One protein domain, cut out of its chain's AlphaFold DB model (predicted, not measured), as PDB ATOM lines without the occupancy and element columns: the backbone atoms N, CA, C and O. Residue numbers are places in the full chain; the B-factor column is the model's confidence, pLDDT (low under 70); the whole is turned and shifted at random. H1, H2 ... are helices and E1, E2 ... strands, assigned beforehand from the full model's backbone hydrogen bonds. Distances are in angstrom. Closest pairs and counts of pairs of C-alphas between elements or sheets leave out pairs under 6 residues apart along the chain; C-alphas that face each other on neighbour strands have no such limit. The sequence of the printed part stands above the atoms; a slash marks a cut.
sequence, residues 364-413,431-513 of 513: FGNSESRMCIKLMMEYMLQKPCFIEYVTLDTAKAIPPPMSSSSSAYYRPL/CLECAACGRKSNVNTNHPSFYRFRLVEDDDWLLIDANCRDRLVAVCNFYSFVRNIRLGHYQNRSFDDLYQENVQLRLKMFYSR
ATOM      1  N   PHE A 364     133.633  86.332 161.219       81.94
ATOM      2  CA  PHE A 364     132.966  87.633 161.148       81.94
ATOM      3  C   PHE A 364     133.674  88.576 162.128       81.94
ATOM      4  O   PHE A 364     133.596  88.354 163.328       81.94
ATOM      5  N   GLY A 365     134.407  89.576 161.615       62.16
ATOM      6  CA  GLY A 365     135.464  90.349 162.300       62.16
ATOM      7  C   GLY A 365     135.083  91.177 163.539       62.16
ATOM      8  O   GLY A 365     135.803  92.104 163.899       62.16
ATOM      9  N   ASN A 366     133.966  90.865 164.187       70.75
ATOM     10  CA  ASN A 366     133.602  91.330 165.510       70.75
ATOM     11  C   ASN A 366     134.012  90.267 166.549       70.75
ATOM     12  O   ASN A 366     133.573  89.122 166.470       70.75
ATOM     13  N   SER A 367     134.803  90.652 167.554       64.81
ATOM     14  CA  SER A 367     135.179  89.781 168.682       64.81
ATOM     15  C   SER A 367     133.983  89.281 169.503       64.81
ATOM     16  O   SER A 367     134.127  88.352 170.291       64.81
ATOM     17  N   GLU A 368     132.814  89.900 169.338       64.44
ATOM     18  CA  GLU A 368     131.558  89.507 169.977       64.44
ATOM     19  C   GLU A 368     130.721  88.536 169.128       64.44
ATOM     20  O   GLU A 368     129.683  88.070 169.598       64.44
ATOM     21  N   SER A 369     131.148  88.209 167.898       76.94
ATOM     22  CA  SER A 369     130.476  87.195 167.079       76.94
ATOM     23  C   SER A 369     130.453  85.858 167.816       76.94
ATOM     24  O   SER A 369     131.493  85.320 168.194       76.94
ATOM     25  N   ARG A 370     129.254  85.301 168.008       79.75
ATOM     26  CA  ARG A 370     129.063  84.013 168.694       79.75
ATOM     27  C   ARG A 370     128.831  82.862 167.725       79.75
ATOM     28  O   ARG A 370     128.347  81.813 168.131       79.75
ATOM     29  N   MET A 371     129.147  83.037 166.447       86.25
ATOM     30  CA  MET A 371     128.985  81.969 165.464       86.25
ATOM     31  C   MET A 371     129.927  80.797 165.779       86.25
ATOM     32  O   MET A 371     131.128  80.973 165.990       86.25
ATOM     33  N   CYS A 372     129.390  79.579 165.786       88.00
ATOM     34  CA  CYS A 372     130.142  78.350 166.029       88.00
ATOM     35  C   CYS A 372     130.911  77.917 164.770       88.00
ATOM     36  O   CYS A 372     130.537  76.931 164.137       88.00
ATOM     37  N   ILE A 373     131.997  78.610 164.405       89.50
ATOM     38  CA  ILE A 373     132.731  78.371 163.141       89.50
ATOM     39  C   ILE A 373     133.094  76.890 162.947       89.50
ATOM     40  O   ILE A 373     132.861  76.335 161.878       89.50
ATOM     41  N   LYS A 374     133.602  76.219 163.991       87.69
ATOM     42  CA  LYS A 374     133.956  74.789 163.929       87.69
ATOM     43  C   LYS A 374     132.769  73.898 163.559       87.69
ATOM     44  O   LYS A 374     132.901  73.062 162.671       87.69
ATOM     45  N   LEU A 375     131.619  74.112 164.200       87.88
ATOM     46  CA  LEU A 375     130.404  73.342 163.929       87.88
ATOM     47  C   LEU A 375     129.833  73.675 162.548       87.88
ATOM     48  O   LEU A 375     129.393  72.786 161.828       87.88
ATOM     49  N   MET A 376     129.886  74.950 162.150       90.50
ATOM     50  CA  MET A 376     129.486  75.376 160.812       90.50
ATOM     51  C   MET A 376     130.321  74.678 159.739       90.50
ATOM     52  O   MET A 376     129.740  74.139 158.810       90.50
ATOM     53  N   MET A 377     131.651  74.632 159.872       90.62
ATOM     54  CA  MET A 377     132.522  73.920 158.927       90.62
ATOM     55  C   MET A 377     132.198  72.423 158.863       90.62
ATOM     56  O   MET A 377     132.098  71.861 157.775       90.62
ATOM     57  N   GLU A 378     131.993  71.776 160.015       87.25
ATOM     58  CA  GLU A 378     131.635  70.356 160.084       87.25
ATOM     59  C   GLU A 378     130.304  70.066 159.379       87.25
ATOM     60  O   GLU A 378     130.223  69.165 158.541       87.25
ATOM     61  N   TYR A 379     129.278  70.871 159.662       88.50
ATOM     62  CA  TYR A 379     127.954  70.696 159.081       88.50
ATOM     63  C   TYR A 379     127.932  71.051 157.595       88.50
ATOM     64  O   TYR A 379     127.468  70.260 156.775       88.50
ATOM     65  N   MET A 380     128.474  72.218 157.231       90.75
ATOM     66  CA  MET A 380     128.513  72.704 155.853       90.75
ATOM     67  C   MET A 380     129.360  71.829 154.946       90.75
ATOM     68  O   MET A 380     129.157  71.898 153.741       90.75
ATOM     69  N   LEU A 381     130.292  71.025 155.469       88.44
ATOM     70  CA  LEU A 381     131.002  70.015 154.688       88.44
ATOM     71  C   LEU A 381     130.076  68.848 154.318       88.44
ATOM     72  O   LEU A 381     130.133  68.351 153.192       88.44
ATOM     73  N   GLN A 382     129.207  68.430 155.239       84.88
ATOM     74  CA  GLN A 382     128.350  67.252 155.091       84.88
ATOM     75  C   GLN A 382     127.024  67.553 154.384       84.88
ATOM     76  O   GLN A 382     126.548  66.738 153.598       84.88
ATOM     77  N   LYS A 383     126.420  68.713 154.657       85.81
ATOM     78  CA  LYS A 383     125.057  69.059 154.244       85.81
ATOM     79  C   LYS A 383     124.968  70.500 153.728       85.81
ATOM     80  O   LYS A 383     125.775  71.347 154.116       85.81
ATOM     81  N   PRO A 384     124.005  70.795 152.835       87.50
ATOM     82  CA  PRO A 384     123.732  72.165 152.424       87.50
ATOM     83  C   PRO A 384     123.155  72.984 153.584       87.50
ATOM     84  O   PRO A 384     122.461  72.468 154.454       87.50
ATOM     85  N   CYS A 385     123.454  74.278 153.560       88.75
ATOM     86  CA  CYS A 385     122.901  75.284 154.452       88.75
ATOM     87  C   CYS A 385     121.592  75.863 153.879       88.75
ATOM     88  O   CYS A 385     121.433  75.918 152.659       88.75
ATOM     89  N   PHE A 386     120.686  76.360 154.725       93.19
ATOM     90  CA  PHE A 386     119.479  77.062 154.269       93.19
ATOM     91  C   PHE A 386     119.687  78.570 154.390       93.19
ATOM     92  O   PHE A 386     119.937  79.062 155.489       93.19
ATOM     93  N   ILE A 387     119.603  79.299 153.275       94.62
ATOM     94  CA  ILE A 387     119.764  80.759 153.224       94.62
ATOM     95  C   ILE A 387     118.660  81.340 152.348       94.62
ATOM     96  O   ILE A 387     118.553  80.993 151.175       94.62
ATOM     97  N   GLU A 388     117.876  82.263 152.895       94.06
ATOM     98  CA  GLU A 388     116.726  82.847 152.204       94.06
ATOM     99  C   GLU A 388     116.702  84.365 152.353       94.06
ATOM    100  O   GLU A 388     117.057  84.900 153.403       94.06
ATOM    101  N   TYR A 389     116.274  85.064 151.301       93.44
ATOM    102  CA  TYR A 389     115.968  86.490 151.382       93.44
ATOM    103  C   TYR A 389     114.689  86.697 152.193       93.44
ATOM    104  O   TYR A 389     113.737  85.929 152.053       93.44
ATOM    105  N   VAL A 390     114.653  87.741 153.020       90.69
ATOM    106  CA  VAL A 390     113.481  88.059 153.840       90.69
ATOM    107  C   VAL A 390     113.030  89.494 153.637       90.69
ATOM    108  O   VAL A 390     113.837  90.412 153.492       90.69
ATOM    109  N   THR A 391     111.713  89.690 153.667       89.06
ATOM    110  CA  THR A 391     111.127  91.026 153.747       89.06
ATOM    111  C   THR A 391     111.314  91.593 155.152       89.06
ATOM    112  O   THR A 391     111.581  90.871 156.117       89.06
ATOM    113  N   LEU A 392     111.144  92.907 155.279       85.19
ATOM    114  CA  LEU A 392     111.285  93.610 156.550       85.19
ATOM    115  C   LEU A 392     110.349  93.067 157.646       85.19
ATOM    116  O   LEU A 392     110.769  92.924 158.792       85.19
ATOM    117  N   ASP A 393     109.104  92.735 157.302       84.00
ATOM    118  CA  ASP A 393     108.125  92.221 158.266       84.00
ATOM    119  C   ASP A 393     108.517  90.832 158.776       84.00
ATOM    120  O   ASP A 393     108.454  90.558 159.974       84.00
ATOM    121  N   THR A 394     109.013  89.970 157.882       87.50
ATOM    122  CA  THR A 394     109.553  88.662 158.264       87.50
ATOM    123  C   THR A 394     110.813  88.810 159.114       87.50
ATOM    124  O   THR A 394     110.966  88.089 160.096       87.50
ATOM    125  N   ALA A 395     111.691  89.763 158.793       86.38
ATOM    126  CA  ALA A 395     112.891  90.033 159.582       86.38
ATOM    127  C   ALA A 395     112.557  90.476 161.017       86.38
ATOM    128  O   ALA A 395     113.206  90.027 161.956       86.38
ATOM    129  N   LYS A 396     111.514  91.299 161.198       84.88
ATOM    130  CA  LYS A 396     111.022  91.724 162.522       84.88
ATOM    131  C   LYS A 396     110.401  90.582 163.334       84.88
ATOM    132  O   LYS A 396     110.410  90.645 164.558       84.88
ATOM    133  N   ALA A 397     109.856  89.563 162.668       85.69
ATOM    134  CA  ALA A 397     109.270  88.394 163.321       85.69
ATOM    135  C   ALA A 397     110.318  87.368 163.791       85.69
ATOM    136  O   ALA A 397     110.002  86.506 164.611       85.69
ATOM    137  N   ILE A 398     111.553  87.437 163.280       84.75
ATOM    138  CA  ILE A 398     112.632  86.541 163.701       84.75
ATOM    139  C   ILE A 398     113.115  86.972 165.094       84.75
ATOM    140  O   ILE A 398     113.477  88.137 165.286       84.75
ATOM    141  N   PRO A 399     113.138  86.057 166.078       79.44
ATOM    142  CA  PRO A 399     113.592  86.383 167.418       79.44
ATOM    143  C   PRO A 399     115.081  86.766 167.407       79.44
ATOM    144  O   PRO A 399     115.855  86.241 166.600       79.44
ATOM    145  N   PRO A 400     115.525  87.649 168.316       76.19
ATOM    146  CA  PRO A 400     116.930  88.013 168.400       76.19
ATOM    147  C   PRO A 400     117.800  86.772 168.668       76.19
ATOM    148  O   PRO A 400     117.348  85.812 169.306       76.19
ATOM    149  N   PRO A 401     119.079  86.792 168.252       72.56
ATOM    150  CA  PRO A 401     119.968  85.636 168.375       72.56
ATOM    151  C   PRO A 401     120.145  85.171 169.831       72.56
ATOM    152  O   PRO A 401     120.336  83.988 170.093       72.56
ATOM    153  N   MET A 402     119.977  86.070 170.809       69.56
ATOM    154  CA  MET A 402     119.978  85.737 172.241       69.56
ATOM    155  C   MET A 402     118.781  84.899 172.716       69.56
ATOM    156  O   MET A 402     118.799  84.421 173.843       69.56
ATOM    157  N   SER A 403     117.736  84.724 171.915       71.69
ATOM    158  CA  SER A 403     116.603  83.831 172.212       71.69
ATOM    159  C   SER A 403     116.559  82.603 171.306       71.69
ATOM    160  O   SER A 403     115.775  81.700 171.567       71.69
ATOM    161  N   SER A 404     117.420  82.551 170.288       74.06
ATOM    162  CA  SER A 404     117.497  81.446 169.335       74.06
ATOM    163  C   SER A 404     118.136  80.200 169.961       74.06
ATOM    164  O   SER A 404     119.052  80.299 170.788       74.06
ATOM    165  N   SER A 405     117.655  79.030 169.543       80.69
ATOM    166  CA  SER A 405     118.224  77.706 169.819       80.69
ATOM    167  C   SER A 405     119.068  77.166 168.654       80.69
ATOM    168  O   SER A 405     119.334  75.971 168.606       80.69
ATOM    169  N   SER A 406     119.487  78.025 167.714       82.56
ATOM    170  CA  SER A 406     120.242  77.615 166.524       82.56
ATOM    171  C   SER A 406     121.598  76.995 166.871       82.56
ATOM    172  O   SER A 406     122.415  77.615 167.556       82.56
ATOM    173  N   SER A 407     121.884  75.812 166.321       82.12
ATOM    174  CA  SER A 407     123.183  75.139 166.460       82.12
ATOM    175  C   SER A 407     124.360  75.975 165.934       82.12
ATOM    176  O   SER A 407     125.474  75.910 166.459       82.12
ATOM    177  N   ALA A 408     124.111  76.839 164.946       79.69
ATOM    178  CA  ALA A 408     125.118  77.714 164.352       79.69
ATOM    179  C   ALA A 408     125.635  78.805 165.304       79.69
ATOM    180  O   ALA A 408     126.612  79.485 164.979       79.69
ATOM    181  N   TYR A 409     124.985  78.990 166.454       81.38
ATOM    182  CA  TYR A 409     125.213  80.095 167.373       81.38
ATOM    183  C   TYR A 409     125.540  79.581 168.779       81.38
ATOM    184  O   TYR A 409     124.750  78.890 169.420       81.38
ATOM    185  N   TYR A 410     126.719  79.932 169.291       74.94
ATOM    186  CA  TYR A 410     127.167  79.511 170.608       74.94
ATOM    187  C   TYR A 410     126.394  80.246 171.698       74.94
ATOM    188  O   TYR A 410     126.410  81.479 171.791       74.94
ATOM    189  N   ARG A 411     125.770  79.468 172.583       69.56
ATOM    190  CA  ARG A 411     125.152  79.966 173.810       69.56
ATOM    191  C   ARG A 411     125.719  79.217 175.013       69.56
ATOM    192  O   ARG A 411     125.437  78.028 175.167       69.56
ATOM    193  N   PRO A 412     126.488  79.888 175.884       66.12
ATOM    194  CA  PRO A 412     126.899  79.291 177.141       66.12
ATOM    195  C   PRO A 412     125.688  78.871 177.978       66.12
ATOM    196  O   PRO A 412     124.676  79.578 178.026       66.12
ATOM    197  N   LEU A 413     125.806  77.746 178.686       55.69
ATOM    198  CA  LEU A 413     124.711  77.176 179.481       55.69
ATOM    199  C   LEU A 413     124.141  78.171 180.511       55.69
ATOM    200  O   LEU A 413     122.929  78.225 180.697       55.69
ATOM    201  N   CYS A 431     115.482  98.557 165.228       76.62
ATOM    202  CA  CYS A 431     116.858  98.235 164.903       76.62
ATOM    203  C   CYS A 431     117.022  96.721 164.769       76.62
ATOM    204  O   CYS A 431     116.919  95.992 165.754       76.62
ATOM    205  N   LEU A 432     117.304  96.261 163.551       85.94
ATOM    206  CA  LEU A 432     117.587  94.857 163.256       85.94
ATOM    207  C   LEU A 432     119.082  94.588 163.426       85.94
ATOM    208  O   LEU A 432     119.910  95.434 163.087       85.94
ATOM    209  N   GLU A 433     119.434  93.418 163.951       86.75
ATOM    210  CA  GLU A 433     120.819  93.044 164.240       86.75
ATOM    211  C   GLU A 433     121.200  91.762 163.501       86.75
ATOM    212  O   GLU A 433     120.488  90.759 163.550       86.75
ATOM    213  N   CYS A 434     122.340  91.795 162.813       89.38
ATOM    214  CA  CYS A 434     122.904  90.613 162.182       89.38
ATOM    215  C   CYS A 434     123.503  89.679 163.243       89.38
ATOM    216  O   CYS A 434     124.461  90.047 163.916       89.38
ATOM    217  N   ALA A 435     123.019  88.439 163.323       89.50
ATOM    218  CA  ALA A 435     123.520  87.417 164.242       89.50
ATOM    219  C   ALA A 435     125.004  87.062 164.022       89.50
ATOM    220  O   ALA A 435     125.689  86.658 164.956       89.50
ATOM    221  N   ALA A 436     125.515  87.225 162.798       89.94
ATOM    222  CA  ALA A 436     126.896  86.900 162.461       89.94
ATOM    223  C   ALA A 436     127.886  87.993 162.898       89.94
ATOM    224  O   ALA A 436     128.788  87.725 163.686       89.94
ATOM    225  N   CYS A 437     127.736  89.228 162.413       89.38
ATOM    226  CA  CYS A 437     128.679  90.317 162.706       89.38
ATOM    227  C   CYS A 437     128.246  91.263 163.840       89.38
ATOM    228  O   CYS A 437     129.037  92.110 164.254       89.38
ATOM    229  N   GLY A 438     127.006  91.172 164.326       86.25
ATOM    230  CA  GLY A 438     126.447  92.073 165.343       86.25
ATOM    231  C   GLY A 438     126.111  93.479 164.832       86.25
ATOM    232  O   GLY A 438     125.762  94.363 165.615       86.25
ATOM    233  N   ARG A 439     126.228  93.743 163.520       86.12
ATOM    234  CA  ARG A 439     125.884  95.059 162.965       86.12
ATOM    235  C   ARG A 439     124.390  95.316 163.087       86.12
ATOM    236  O   ARG A 439     123.561  94.501 162.685       86.12
ATOM    237  N   LYS A 440     124.092  96.502 163.605       85.81
ATOM    238  CA  LYS A 440     122.758  97.049 163.811       85.81
ATOM    239  C   LYS A 440     122.377  97.941 162.636       85.81
ATOM    240  O   LYS A 440     123.141  98.828 162.261       85.81
ATOM    241  N   SER A 441     121.214  97.700 162.049       81.00
ATOM    242  CA  SER A 441     120.688  98.453 160.914       81.00
ATOM    243  C   SER A 441     119.340  99.063 161.286       81.00
ATOM    244  O   SER A 441     118.450  98.388 161.807       81.00
ATOM    245  N   ASN A 442     119.228 100.371 161.050       73.88
ATOM    246  CA  ASN A 442     118.005 101.127 161.267       73.88
ATOM    247  C   ASN A 442     117.086 100.952 160.054       73.88
ATOM    248  O   ASN A 442     117.515 101.109 158.912       73.88
ATOM    249  N   VAL A 443     115.823 100.644 160.324       68.81
ATOM    250  CA  VAL A 443     114.797 100.378 159.311       68.81
ATOM    251  C   VAL A 443     114.419 101.636 158.505       68.81
ATOM    252  O   VAL A 443     113.962 101.517 157.372       68.81
ATOM    253  N   ASN A 444     114.646 102.836 159.052       66.56
ATOM    254  CA  ASN A 444     114.132 104.095 158.497       66.56
ATOM    255  C   ASN A 444     115.045 104.765 157.465       66.56
ATOM    256  O   ASN A 444     114.597 105.676 156.772       66.56
ATOM    257  N   THR A 445     116.321 104.382 157.372       59.22
ATOM    258  CA  THR A 445     117.310 105.169 156.611       59.22
ATOM    259  C   THR A 445     117.782 104.535 155.312       59.22
ATOM    260  O   THR A 445     118.388 105.240 154.517       59.22
ATOM    261  N   ASN A 446     117.503 103.255 155.064       56.25
ATOM    262  CA  ASN A 446     117.811 102.545 153.819       56.25
ATOM    263  C   ASN A 446     117.002 101.248 153.788       56.25
ATOM    264  O   ASN A 446     116.825 100.666 154.846       56.25
ATOM    265  N   HIS A 447     116.563 100.766 152.621       61.06
ATOM    266  CA  HIS A 447     116.004  99.415 152.464       61.06
ATOM    267  C   HIS A 447     117.118  98.375 152.676       61.06
ATOM    268  O   HIS A 447     117.884  98.130 151.739       61.06
ATOM    269  N   PRO A 448     117.282  97.763 153.861       68.44
ATOM    270  CA  PRO A 448     118.404  96.875 154.086       68.44
ATOM    271  C   PRO A 448     117.986  95.481 153.611       68.44
ATOM    272  O   PRO A 448     116.969  94.940 154.046       68.44
ATOM    273  N   SER A 449     118.758  94.894 152.697       84.44
ATOM    274  CA  SER A 449     118.548  93.503 152.296       84.44
ATOM    275  C   SER A 449     118.993  92.584 153.426       84.44
ATOM    276  O   SER A 449     120.191  92.449 153.692       84.44
ATOM    277  N   PHE A 450     118.022  91.957 154.081       89.19
ATOM    278  CA  PHE A 450     118.267  90.936 155.089       89.19
ATOM    279  C   PHE A 450     118.038  89.545 154.528       89.19
ATOM    280  O   PHE A 450     117.233  89.319 153.621       89.19
ATOM    281  N   TYR A 451     118.741  88.603 155.135       94.56
ATOM    282  CA  TYR A 451     118.589  87.189 154.875       94.56
ATOM    283  C   TYR A 451     118.388  86.461 156.195       94.56
ATOM    284  O   TYR A 451     118.759  86.953 157.263       94.56
ATOM    285  N   ARG A 452     117.815  85.268 156.120       93.62
ATOM    286  CA  ARG A 452     117.773  84.327 157.233       93.62
ATOM    287  C   ARG A 452     118.589  83.093 156.901       93.62
ATOM    288  O   ARG A 452     118.617  82.664 155.749       93.62
ATOM    289  N   PHE A 453     119.244  82.537 157.910       93.81
ATOM    290  CA  PHE A 453     120.090  81.360 157.777       93.81
ATOM    291  C   PHE A 453     119.839  80.356 158.903       93.81
ATOM    292  O   PHE A 453     119.622  80.753 160.047       93.81
ATOM    293  N   ARG A 454     119.901  79.063 158.572       92.75
ATOM    294  CA  ARG A 454     119.961  77.956 159.535       92.75
ATOM    295  C   ARG A 454     120.823  76.816 158.988       92.75
ATOM    296  O   ARG A 454     120.883  76.608 157.773       92.75
ATOM    297  N   LEU A 455     121.504  76.099 159.885       89.38
ATOM    298  CA  LEU A 455     122.289  74.914 159.528       89.38
ATOM    299  C   LEU A 455     121.372  73.703 159.390       89.38
ATOM    300  O   LEU A 455     121.336  73.088 158.331       89.38
ATOM    301  N   VAL A 456     120.607  73.400 160.438       88.62
ATOM    302  CA  VAL A 456     119.687  72.259 160.482       88.62
ATOM    303  C   VAL A 456     118.268  72.707 160.137       88.62
ATOM    304  O   VAL A 456     117.886  73.847 160.380       88.62
ATOM    305  N   GLU A 457     117.463  71.811 159.573       86.88
ATOM    306  CA  GLU A 457     116.052  72.084 159.278       86.88
ATOM    307  C   GLU A 457     115.219  72.367 160.541       86.88
ATOM    308  O   GLU A 457     114.306  73.187 160.497       86.88
ATOM    309  N   ASP A 458     115.587  71.766 161.672       85.12
ATOM    310  CA  ASP A 458     114.935  71.977 162.968       85.12
ATOM    311  C   ASP A 458     115.519  73.164 163.762       85.12
ATOM    312  O   ASP A 458     115.043  73.468 164.855       85.12
ATOM    313  N   ASP A 459     116.549  73.846 163.240       87.81
ATOM    314  CA  ASP A 459     117.125  75.025 163.892       87.81
ATOM    315  C   ASP A 459     116.243  76.267 163.701       87.81
ATOM    316  O   ASP A 459     115.664  76.512 162.634       87.81
ATOM    317  N   ASP A 460     116.269  77.132 164.714       89.62
ATOM    318  CA  ASP A 460     115.757  78.494 164.613       89.62
ATOM    319  C   ASP A 460     116.519  79.302 163.552       89.62
ATOM    320  O   ASP A 460     117.746  79.224 163.420       89.62
ATOM    321  N   TRP A 461     115.782  80.151 162.839       92.00
ATOM    322  CA  TRP A 461     116.344  81.078 161.864       92.00
ATOM    323  C   TRP A 461     117.170  82.179 162.536       92.00
ATOM    324  O   TRP A 461     116.718  82.828 163.478       92.00
ATOM    325  N   LEU A 462     118.352  82.447 161.987       91.69
ATOM    326  CA  LEU A 462     119.205  83.569 162.365       91.69
ATOM    327  C   LEU A 462     119.150  84.655 161.295       91.69
ATOM    328  O   LEU A 462     119.369  84.378 160.116       91.69
ATOM    329  N   LEU A 463     118.901  85.897 161.705       92.44
ATOM    330  CA  LEU A 463     118.924  87.047 160.802       92.44
ATOM    331  C   LEU A 463     120.371  87.446 160.474       92.44
ATOM    332  O   LEU A 463     121.196  87.609 161.374       92.44
ATOM    333  N   ILE A 464     120.687  87.643 159.197       92.88
ATOM    334  CA  ILE A 464     122.012  88.059 158.723       92.88
ATOM    335  C   ILE A 464     121.916  89.175 157.675       92.88
ATOM    336  O   ILE A 464     120.919  89.300 156.964       92.88
ATOM    337  N   ASP A 465     122.962  90.000 157.586       91.50
ATOM    338  CA  ASP A 465     123.077  91.038 156.557       91.50
ATOM    339  C   ASP A 465     123.620  90.473 155.227       91.50
ATOM    340  O   ASP A 465     124.111  89.342 155.162       91.50
ATOM    341  N   ALA A 466     123.529  91.266 154.155       92.06
ATOM    342  CA  ALA A 466     123.989  90.874 152.818       92.06
ATOM    343  C   ALA A 466     125.475  90.473 152.780       92.06
ATOM    344  O   ALA A 466     125.829  89.445 152.208       92.06
ATOM    345  N   ASN A 467     126.339  91.226 153.464       92.12
ATOM    346  CA  ASN A 467     127.779  90.958 153.491       92.12
ATOM    347  C   ASN A 467     128.104  89.616 154.176       92.12
ATOM    348  O   ASN A 467     128.912  88.835 153.680       92.12
ATOM    349  N   CYS A 468     127.476  89.321 155.320       92.94
ATOM    350  CA  CYS A 468     127.654  88.041 156.011       92.94
ATOM    351  C   CYS A 468     127.057  86.890 155.201       92.94
ATOM    352  O   CYS A 468     127.622  85.797 155.186       92.94
ATOM    353  N   ARG A 469     125.947  87.133 154.493       94.38
ATOM    354  CA  ARG A 469     125.365  86.170 153.558       94.38
ATOM    355  C   ARG A 469     126.339  85.819 152.435       94.38
ATOM    356  O   ARG A 469     126.491  84.638 152.140       94.38
ATOM    357  N   ASP A 470     127.013  86.793 151.832       95.31
ATOM    358  CA  ASP A 470     127.935  86.529 150.720       95.31
ATOM    359  C   ASP A 470     129.145  85.697 151.158       95.31
ATOM    360  O   ASP A 470     129.525  84.752 150.465       95.31
ATOM    361  N   ARG A 471     129.664  85.955 152.365       95.44
ATOM    362  CA  ARG A 471     130.694  85.126 153.014       95.44
ATOM    363  C   ARG A 471     130.240  83.683 153.218       95.44
ATOM    364  O   ARG A 471     130.954  82.747 152.865       95.44
ATOM    365  N   LEU A 472     129.035  83.494 153.760       94.94
ATOM    366  CA  LEU A 472     128.455  82.164 153.972       94.94
ATOM    367  C   LEU A 472     128.257  81.416 152.651       94.94
ATOM    368  O   LEU A 472     128.584  80.236 152.551       94.94
ATOM    369  N   VAL A 473     127.755  82.100 151.624       95.81
ATOM    370  CA  VAL A 473     127.509  81.501 150.309       95.81
ATOM    371  C   VAL A 473     128.811  81.129 149.607       95.81
ATOM    372  O   VAL A 473     128.873  80.061 149.002       95.81
ATOM    373  N   ALA A 474     129.868  81.938 149.717       96.88
ATOM    374  CA  ALA A 474     131.181  81.587 149.176       96.88
ATOM    375  C   ALA A 474     131.700  80.260 149.762       96.88
ATOM    376  O   ALA A 474     132.132  79.380 149.015       96.88
ATOM    377  N   VAL A 475     131.559  80.077 151.079       96.44
ATOM    378  CA  VAL A 475     131.927  78.834 151.776       96.44
ATOM    379  C   VAL A 475     131.002  77.670 151.402       96.44
ATOM    380  O   VAL A 475     131.490  76.589 151.069       96.44
ATOM    381  N   CYS A 476     129.674  77.868 151.391       95.44
ATOM    382  CA  CYS A 476     128.726  76.815 151.002       95.44
ATOM    383  C   CYS A 476     128.959  76.364 149.538       95.44
ATOM    384  O   CYS A 476     128.843  75.169 149.247       95.44
ATOM    385  N   ASN A 477     129.358  77.262 148.628       96.31
ATOM    386  CA  ASN A 477     129.731  76.915 147.251       96.31
ATOM    387  C   ASN A 477     131.007  76.061 147.197       96.31
ATOM    388  O   ASN A 477     131.019  75.032 146.523       96.31
ATOM    389  N   PHE A 478     132.053  76.435 147.944       96.81
ATOM    390  CA  PHE A 478     133.282  75.641 148.027       96.81
ATOM    391  C   PHE A 478     133.016  74.232 148.572       96.81
ATOM    392  O   PHE A 478     133.426  73.243 147.966       96.81
ATOM    393  N   TYR A 479     132.269  74.106 149.670       95.38
ATOM    394  CA  TYR A 479     131.947  72.785 150.208       95.38
ATOM    395  C   TYR A 479     131.016  71.970 149.303       95.38
ATOM    396  O   TYR A 479     131.112  70.743 149.287       95.38
ATOM    397  N   SER A 480     130.155  72.615 148.512       94.56
ATOM    398  CA  SER A 480     129.359  71.922 147.489       94.56
ATOM    399  C   SER A 480     130.249  71.323 146.402       94.56
ATOM    400  O   SER A 480     130.085  70.155 146.057       94.56
ATOM    401  N   PHE A 481     131.248  72.073 145.933       95.06
ATOM    402  CA  PHE A 481     132.260  71.566 145.008       95.06
ATOM    403  C   PHE A 481     133.030  70.371 145.596       95.06
ATOM    404  O   PHE A 481     133.135  69.328 144.953       95.06
ATOM    405  N   VAL A 482     133.485  70.476 146.849       92.94
ATOM    406  CA  VAL A 482     134.172  69.389 147.569       92.94
ATOM    407  C   VAL A 482     133.293  68.139 147.686       92.94
ATOM    408  O   VAL A 482     133.764  67.034 147.424       92.94
ATOM    409  N   ARG A 483     132.010  68.280 148.046       91.25
ATOM    410  CA  ARG A 483     131.071  67.147 148.093       91.25
ATOM    411  C   ARG A 483     130.909  66.489 146.731       91.25
ATOM    412  O   ARG A 483     130.986  65.269 146.655       91.25
ATOM    413  N   ASN A 484     130.736  67.274 145.673       91.25
ATOM    414  CA  ASN A 484     130.560  66.743 144.324       91.25
ATOM    415  C   ASN A 484     131.797  65.967 143.840       91.25
ATOM    416  O   ASN A 484     131.634  64.931 143.198       91.25
ATOM    417  N   ILE A 485     133.013  66.395 144.211       90.94
ATOM    418  CA  ILE A 485     134.239  65.604 143.992       90.94
ATOM    419  C   ILE A 485     134.148  64.265 144.730       90.94
ATOM    420  O   ILE A 485     134.342  63.216 144.126       90.94
ATOM    421  N   ARG A 486     133.827  64.289 146.030       87.38
ATOM    422  CA  ARG A 486     133.762  63.076 146.865       87.38
ATOM    423  C   ARG A 486     132.704  62.079 146.395       87.38
ATOM    424  O   ARG A 486     132.885  60.881 146.570       87.38
ATOM    425  N   LEU A 487     131.611  62.580 145.827       87.06
ATOM    426  CA  LEU A 487     130.525  61.787 145.252       87.06
ATOM    427  C   LEU A 487     130.838  61.266 143.840       87.06
ATOM    428  O   LEU A 487     130.027  60.537 143.278       87.06
ATOM    429  N   GLY A 488     131.975  61.643 143.247       87.44
ATOM    430  CA  GLY A 488     132.335  61.246 141.885       87.44
ATOM    431  C   GLY A 488     131.528  61.955 140.791       87.44
ATOM    432  O   GLY A 488     131.569  61.552 139.635       87.44
ATOM    433  N   HIS A 489     130.814  63.044 141.097       89.00
ATOM    434  CA  HIS A 489     129.993  63.758 140.105       89.00
ATOM    435  C   HIS A 489     130.809  64.500 139.033       89.00
ATOM    436  O   HIS A 489     130.243  64.981 138.053       89.00
ATOM    437  N   TYR A 490     132.130  64.589 139.196       91.50
ATOM    438  CA  TYR A 490     133.030  65.277 138.270       91.50
ATOM    439  C   TYR A 490     134.007  64.354 137.527       91.50
ATOM    440  O   TYR A 490     134.994  64.841 136.986       91.50
ATOM    441  N   GLN A 491     133.730  63.048 137.449       85.31
ATOM    442  CA  GLN A 491     134.582  62.074 136.740       85.31
ATOM    443  C   GLN A 491     134.890  62.459 135.280       85.31
ATOM    444  O   GLN A 491     135.973  62.172 134.782       85.31
ATOM    445  N   ASN A 492     133.968  63.151 134.603       88.88
ATOM    446  CA  ASN A 492     134.112  63.533 133.193       88.88
ATOM    447  C   ASN A 492     134.862  64.859 132.971       88.88
ATOM    448  O   ASN A 492     134.924  65.336 131.839       88.88
ATOM    449  N   ARG A 493     135.375  65.503 134.025       92.06
ATOM    450  CA  ARG A 493     136.054  66.803 133.919       92.06
ATOM    451  C   ARG A 493     137.563  66.655 134.002       92.06
ATOM    452  O   ARG A 493     138.074  65.815 134.738       92.06
ATOM    453  N   SER A 494     138.271  67.501 133.258       93.81
ATOM    454  CA  SER A 494     139.732  67.522 133.285       93.81
ATOM    455  C   SER A 494     140.260  68.050 134.624       93.81
ATOM    456  O   SER A 494     139.576  68.789 135.341       93.81
ATOM    457  N   PHE A 495     141.506  67.691 134.952       93.31
ATOM    458  CA  PHE A 495     142.202  68.236 136.119       93.31
ATOM    459  C   PHE A 495     142.256  69.768 136.077       93.31
ATOM    460  O   PHE A 495     141.954  70.417 137.079       93.31
ATOM    461  N   ASP A 496     142.590  70.340 134.916       93.44
ATOM    462  CA  ASP A 496     142.708  71.786 134.736       93.44
ATOM    463  C   ASP A 496     141.381  72.502 135.009       93.44
ATOM    464  O   ASP A 496     141.362  73.492 135.738       93.44
ATOM    465  N   ASP A 497     140.257  71.969 134.519       94.50
ATOM    466  CA  ASP A 497     138.933  72.556 134.756       94.50
ATOM    467  C   ASP A 497     138.568  72.572 136.245       94.50
ATOM    468  O   ASP A 497     138.041  73.565 136.760       94.50
ATOM    469  N   LEU A 498     138.846  71.470 136.948       95.31
ATOM    470  CA  LEU A 498     138.583  71.350 138.383       95.31
ATOM    471  C   LEU A 498     139.513  72.240 139.202       95.31
ATOM    472  O   LEU A 498     139.077  72.841 140.183       95.31
ATOM    473  N   TYR A 499     140.776  72.357 138.797       95.56
ATOM    474  CA  TYR A 499     141.734  73.238 139.448       95.56
ATOM    475  C   TYR A 499     141.375  74.717 139.244       95.56
ATOM    476  O   TYR A 499     141.426  75.496 140.194       95.56
ATOM    477  N   GLN A 500     140.934  75.115 138.048       95.50
ATOM    478  CA  GLN A 500     140.472  76.483 137.795       95.50
ATOM    479  C   GLN A 500     139.244  76.835 138.638       95.50
ATOM    480  O   GLN A 500     139.221  77.882 139.286       95.50
ATOM    481  N   GLU A 501     138.239  75.958 138.691       96.88
ATOM    482  CA  GLU A 501     137.062  76.182 139.533       96.88
ATOM    483  C   GLU A 501     137.428  76.236 141.021       96.88
ATOM    484  O   GLU A 501     136.954  77.110 141.750       96.88
ATOM    485  N   ASN A 502     138.330  75.361 141.464       96.12
ATOM    486  CA  ASN A 502     138.865  75.375 142.815       96.12
ATOM    487  C   ASN A 502     139.494  76.733 143.175       96.12
ATOM    488  O   ASN A 502     139.128  77.336 144.188       96.12
ATOM    489  N   VAL A 503     140.383  77.243 142.318       95.56
ATOM    490  CA  VAL A 503     141.023  78.553 142.493       95.56
ATOM    491  C   VAL A 503     139.977  79.668 142.527       95.56
ATOM    492  O   VAL A 503     140.034  80.534 143.401       95.56
ATOM    493  N   GLN A 504     138.982  79.638 141.635       97.31
ATOM    494  CA  GLN A 504     137.902  80.629 141.614       97.31
ATOM    495  C   GLN A 504     137.066  80.616 142.898       97.31
ATOM    496  O   GLN A 504     136.709  81.676 143.412       97.31
ATOM    497  N   LEU A 505     136.746  79.438 143.438       97.81
ATOM    498  CA  LEU A 505     135.985  79.305 144.682       97.81
ATOM    499  C   LEU A 505     136.779  79.818 145.888       97.81
ATOM    500  O   LEU A 505     136.233  80.572 146.696       97.81
ATOM    501  N   ARG A 506     138.073  79.490 145.980       96.88
ATOM    502  CA  ARG A 506     138.967  80.035 147.018       96.88
ATOM    503  C   ARG A 506     139.083  81.555 146.920       96.88
ATOM    504  O   ARG A 506     138.972  82.252 147.925       96.88
ATOM    505  N   LEU A 507     139.200  82.085 145.702       96.38
ATOM    506  CA  LEU A 507     139.256  83.523 145.454       96.38
ATOM    507  C   LEU A 507     137.950  84.237 145.845       96.38
ATOM    508  O   LEU A 507     137.992  85.317 146.432       96.38
ATOM    509  N   LYS A 508     136.784  83.629 145.589       96.56
ATOM    510  CA  LYS A 508     135.487  84.156 146.055       96.56
ATOM    511  C   LYS A 508     135.426  84.241 147.581       96.56
ATOM    512  O   LYS A 508     134.983  85.262 148.100       96.56
ATOM    513  N   MET A 509     135.911  83.221 148.296       96.38
ATOM    514  CA  MET A 509     136.019  83.278 149.763       96.38
ATOM    515  C   MET A 509     136.952  84.414 150.206       96.38
ATOM    516  O   MET A 509     136.577  85.209 151.067       96.38
ATOM    517  N   PHE A 510     138.114  84.560 149.559       95.38
ATOM    518  CA  PHE A 510     139.075  85.631 149.838       95.38
ATOM    519  C   PHE A 510     138.511  87.045 149.630       95.38
ATOM    520  O   PHE A 510     138.826  87.928 150.417       95.38
ATOM    521  N   TYR A 511     137.704  87.284 148.594       94.62
ATOM    522  CA  TYR A 511     137.110  88.609 148.364       94.62
ATOM    523  C   TYR A 511     135.898  88.900 149.247       94.62
ATOM    524  O   TYR A 511     135.566  90.063 149.456       94.62
ATOM    525  N   SER A 512     135.214  87.860 149.726       92.44
ATOM    526  CA  SER A 512     134.029  88.031 150.569       92.44
ATOM    527  C   SER A 512     134.360  88.362 152.027       92.44
ATOM    528  O   SER A 512     133.540  88.985 152.704       92.44
ATOM    529  N   ARG A 513     135.525  87.923 152.524       87.44
ATOM    530  CA  ARG A 513     135.958  88.140 153.913       87.44
ATOM    531  C   ARG A 513     136.408  89.575 154.149       87.44
ATOM    532  O   ARG A 513     136.076  90.071 155.254       87.44
TER     533      ARG A 513
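AT A GLANCE: This is residues 364 to 413 and 431 to 513 of the 513 residues of the protein "Sec2p domain-containing protein" of Parasitella parasitica (UniProt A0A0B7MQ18). A three-strand sheet, E1 E4 E5, has the long helix H3 over one face and the short helix H2 over the other; H3 runs on past the sheet and the chain turns back into H4, making a long helical hairpin, at whose far end residues 491 to 497, of which 495 to 497 belong to H4, stick out. H1 packs on residues 476 to 483 of H3, and a small hairpin, E2 and E3, lies near the E5 edge of the sheet. The printed part has 133 residues, with four named helices and five named strands in the order H1 E1 H2 E2 E3 E4 E5 H3 H4. Both sheets, E1 E4 E5 and E2 E3, are antiparallel, and the class is mixed, helices and strands. The whole is compact, with a radius of gyration of the C-alphas of 16.4 A and spans of 50 by 35 by 27 A.

HOW THE PARTS SIT: H1, residues 373 to 382, touches H3, residues 466 to 486, closest at the C-alphas of Leu 381 and Tyr 479, 5.4 A, at a steep tilt of 43 degrees, the same way. E1, residues 386 to 390, is antiparallel to its neighbour E4, residues 450 to 454, with N 388 and O 452 at 3.0 A, within hydrogen-bond range. H2, residues 392 to 397, is on the sheet at a height of 8.7 A, on the opposite face from H3. E2, residues 431 to 433, and E3, residues 440 to 442, form a hairpin, with N 441 and O 432 at 2.8 A. E4 and E5, residues 462 to 465, form another, with N 464 and O 451 at 2.8 A. H3 is on the sheet at a height of 11.7 A, over E1 and E4. H3 and H4, residues 495 to 512, touch as a helical hairpin at a shallow tilt of 21 degrees, opposite ways; their closest C-alphas, of Arg 471 and Ser 512, are 5.1 A apart. H4 is not on the sheet. In H2, H3 and H4 every O i to N i+4 pair is within hydrogen-bond range; in H1, 5 of 6 are.

IN THESE COORDINATES: H1 begins at C-alpha 373, (132.731, 78.371, 163.141), and is 14.4 A long. E1 measures 12.5 A, H2 8.8 A, E2 6.6 A, E3 6.8 A, E4 13.8 A and E5 10.2 A. H3 is 30.1 A long and begins at C-alpha 466, (123.989, 90.874, 152.818). H4, 25.8 A long, ends at C-alpha 512, (134.029, 88.031, 150.569).

THE WHOLE: The C-alphas of Asn 444 and Asn 492, the two farthest apart, are 51.8 A apart. Residues 414 to 430 are not printed, and C-alphas 413 and 431 across the cut are 26.8 A apart. Residues 398 to 413 hold no named element. Of the links that are printed whole, none is long. The mean pLDDT of the printed part is 86.7; 13 residues are under 70, among them 411 to 413 and 443 to 448.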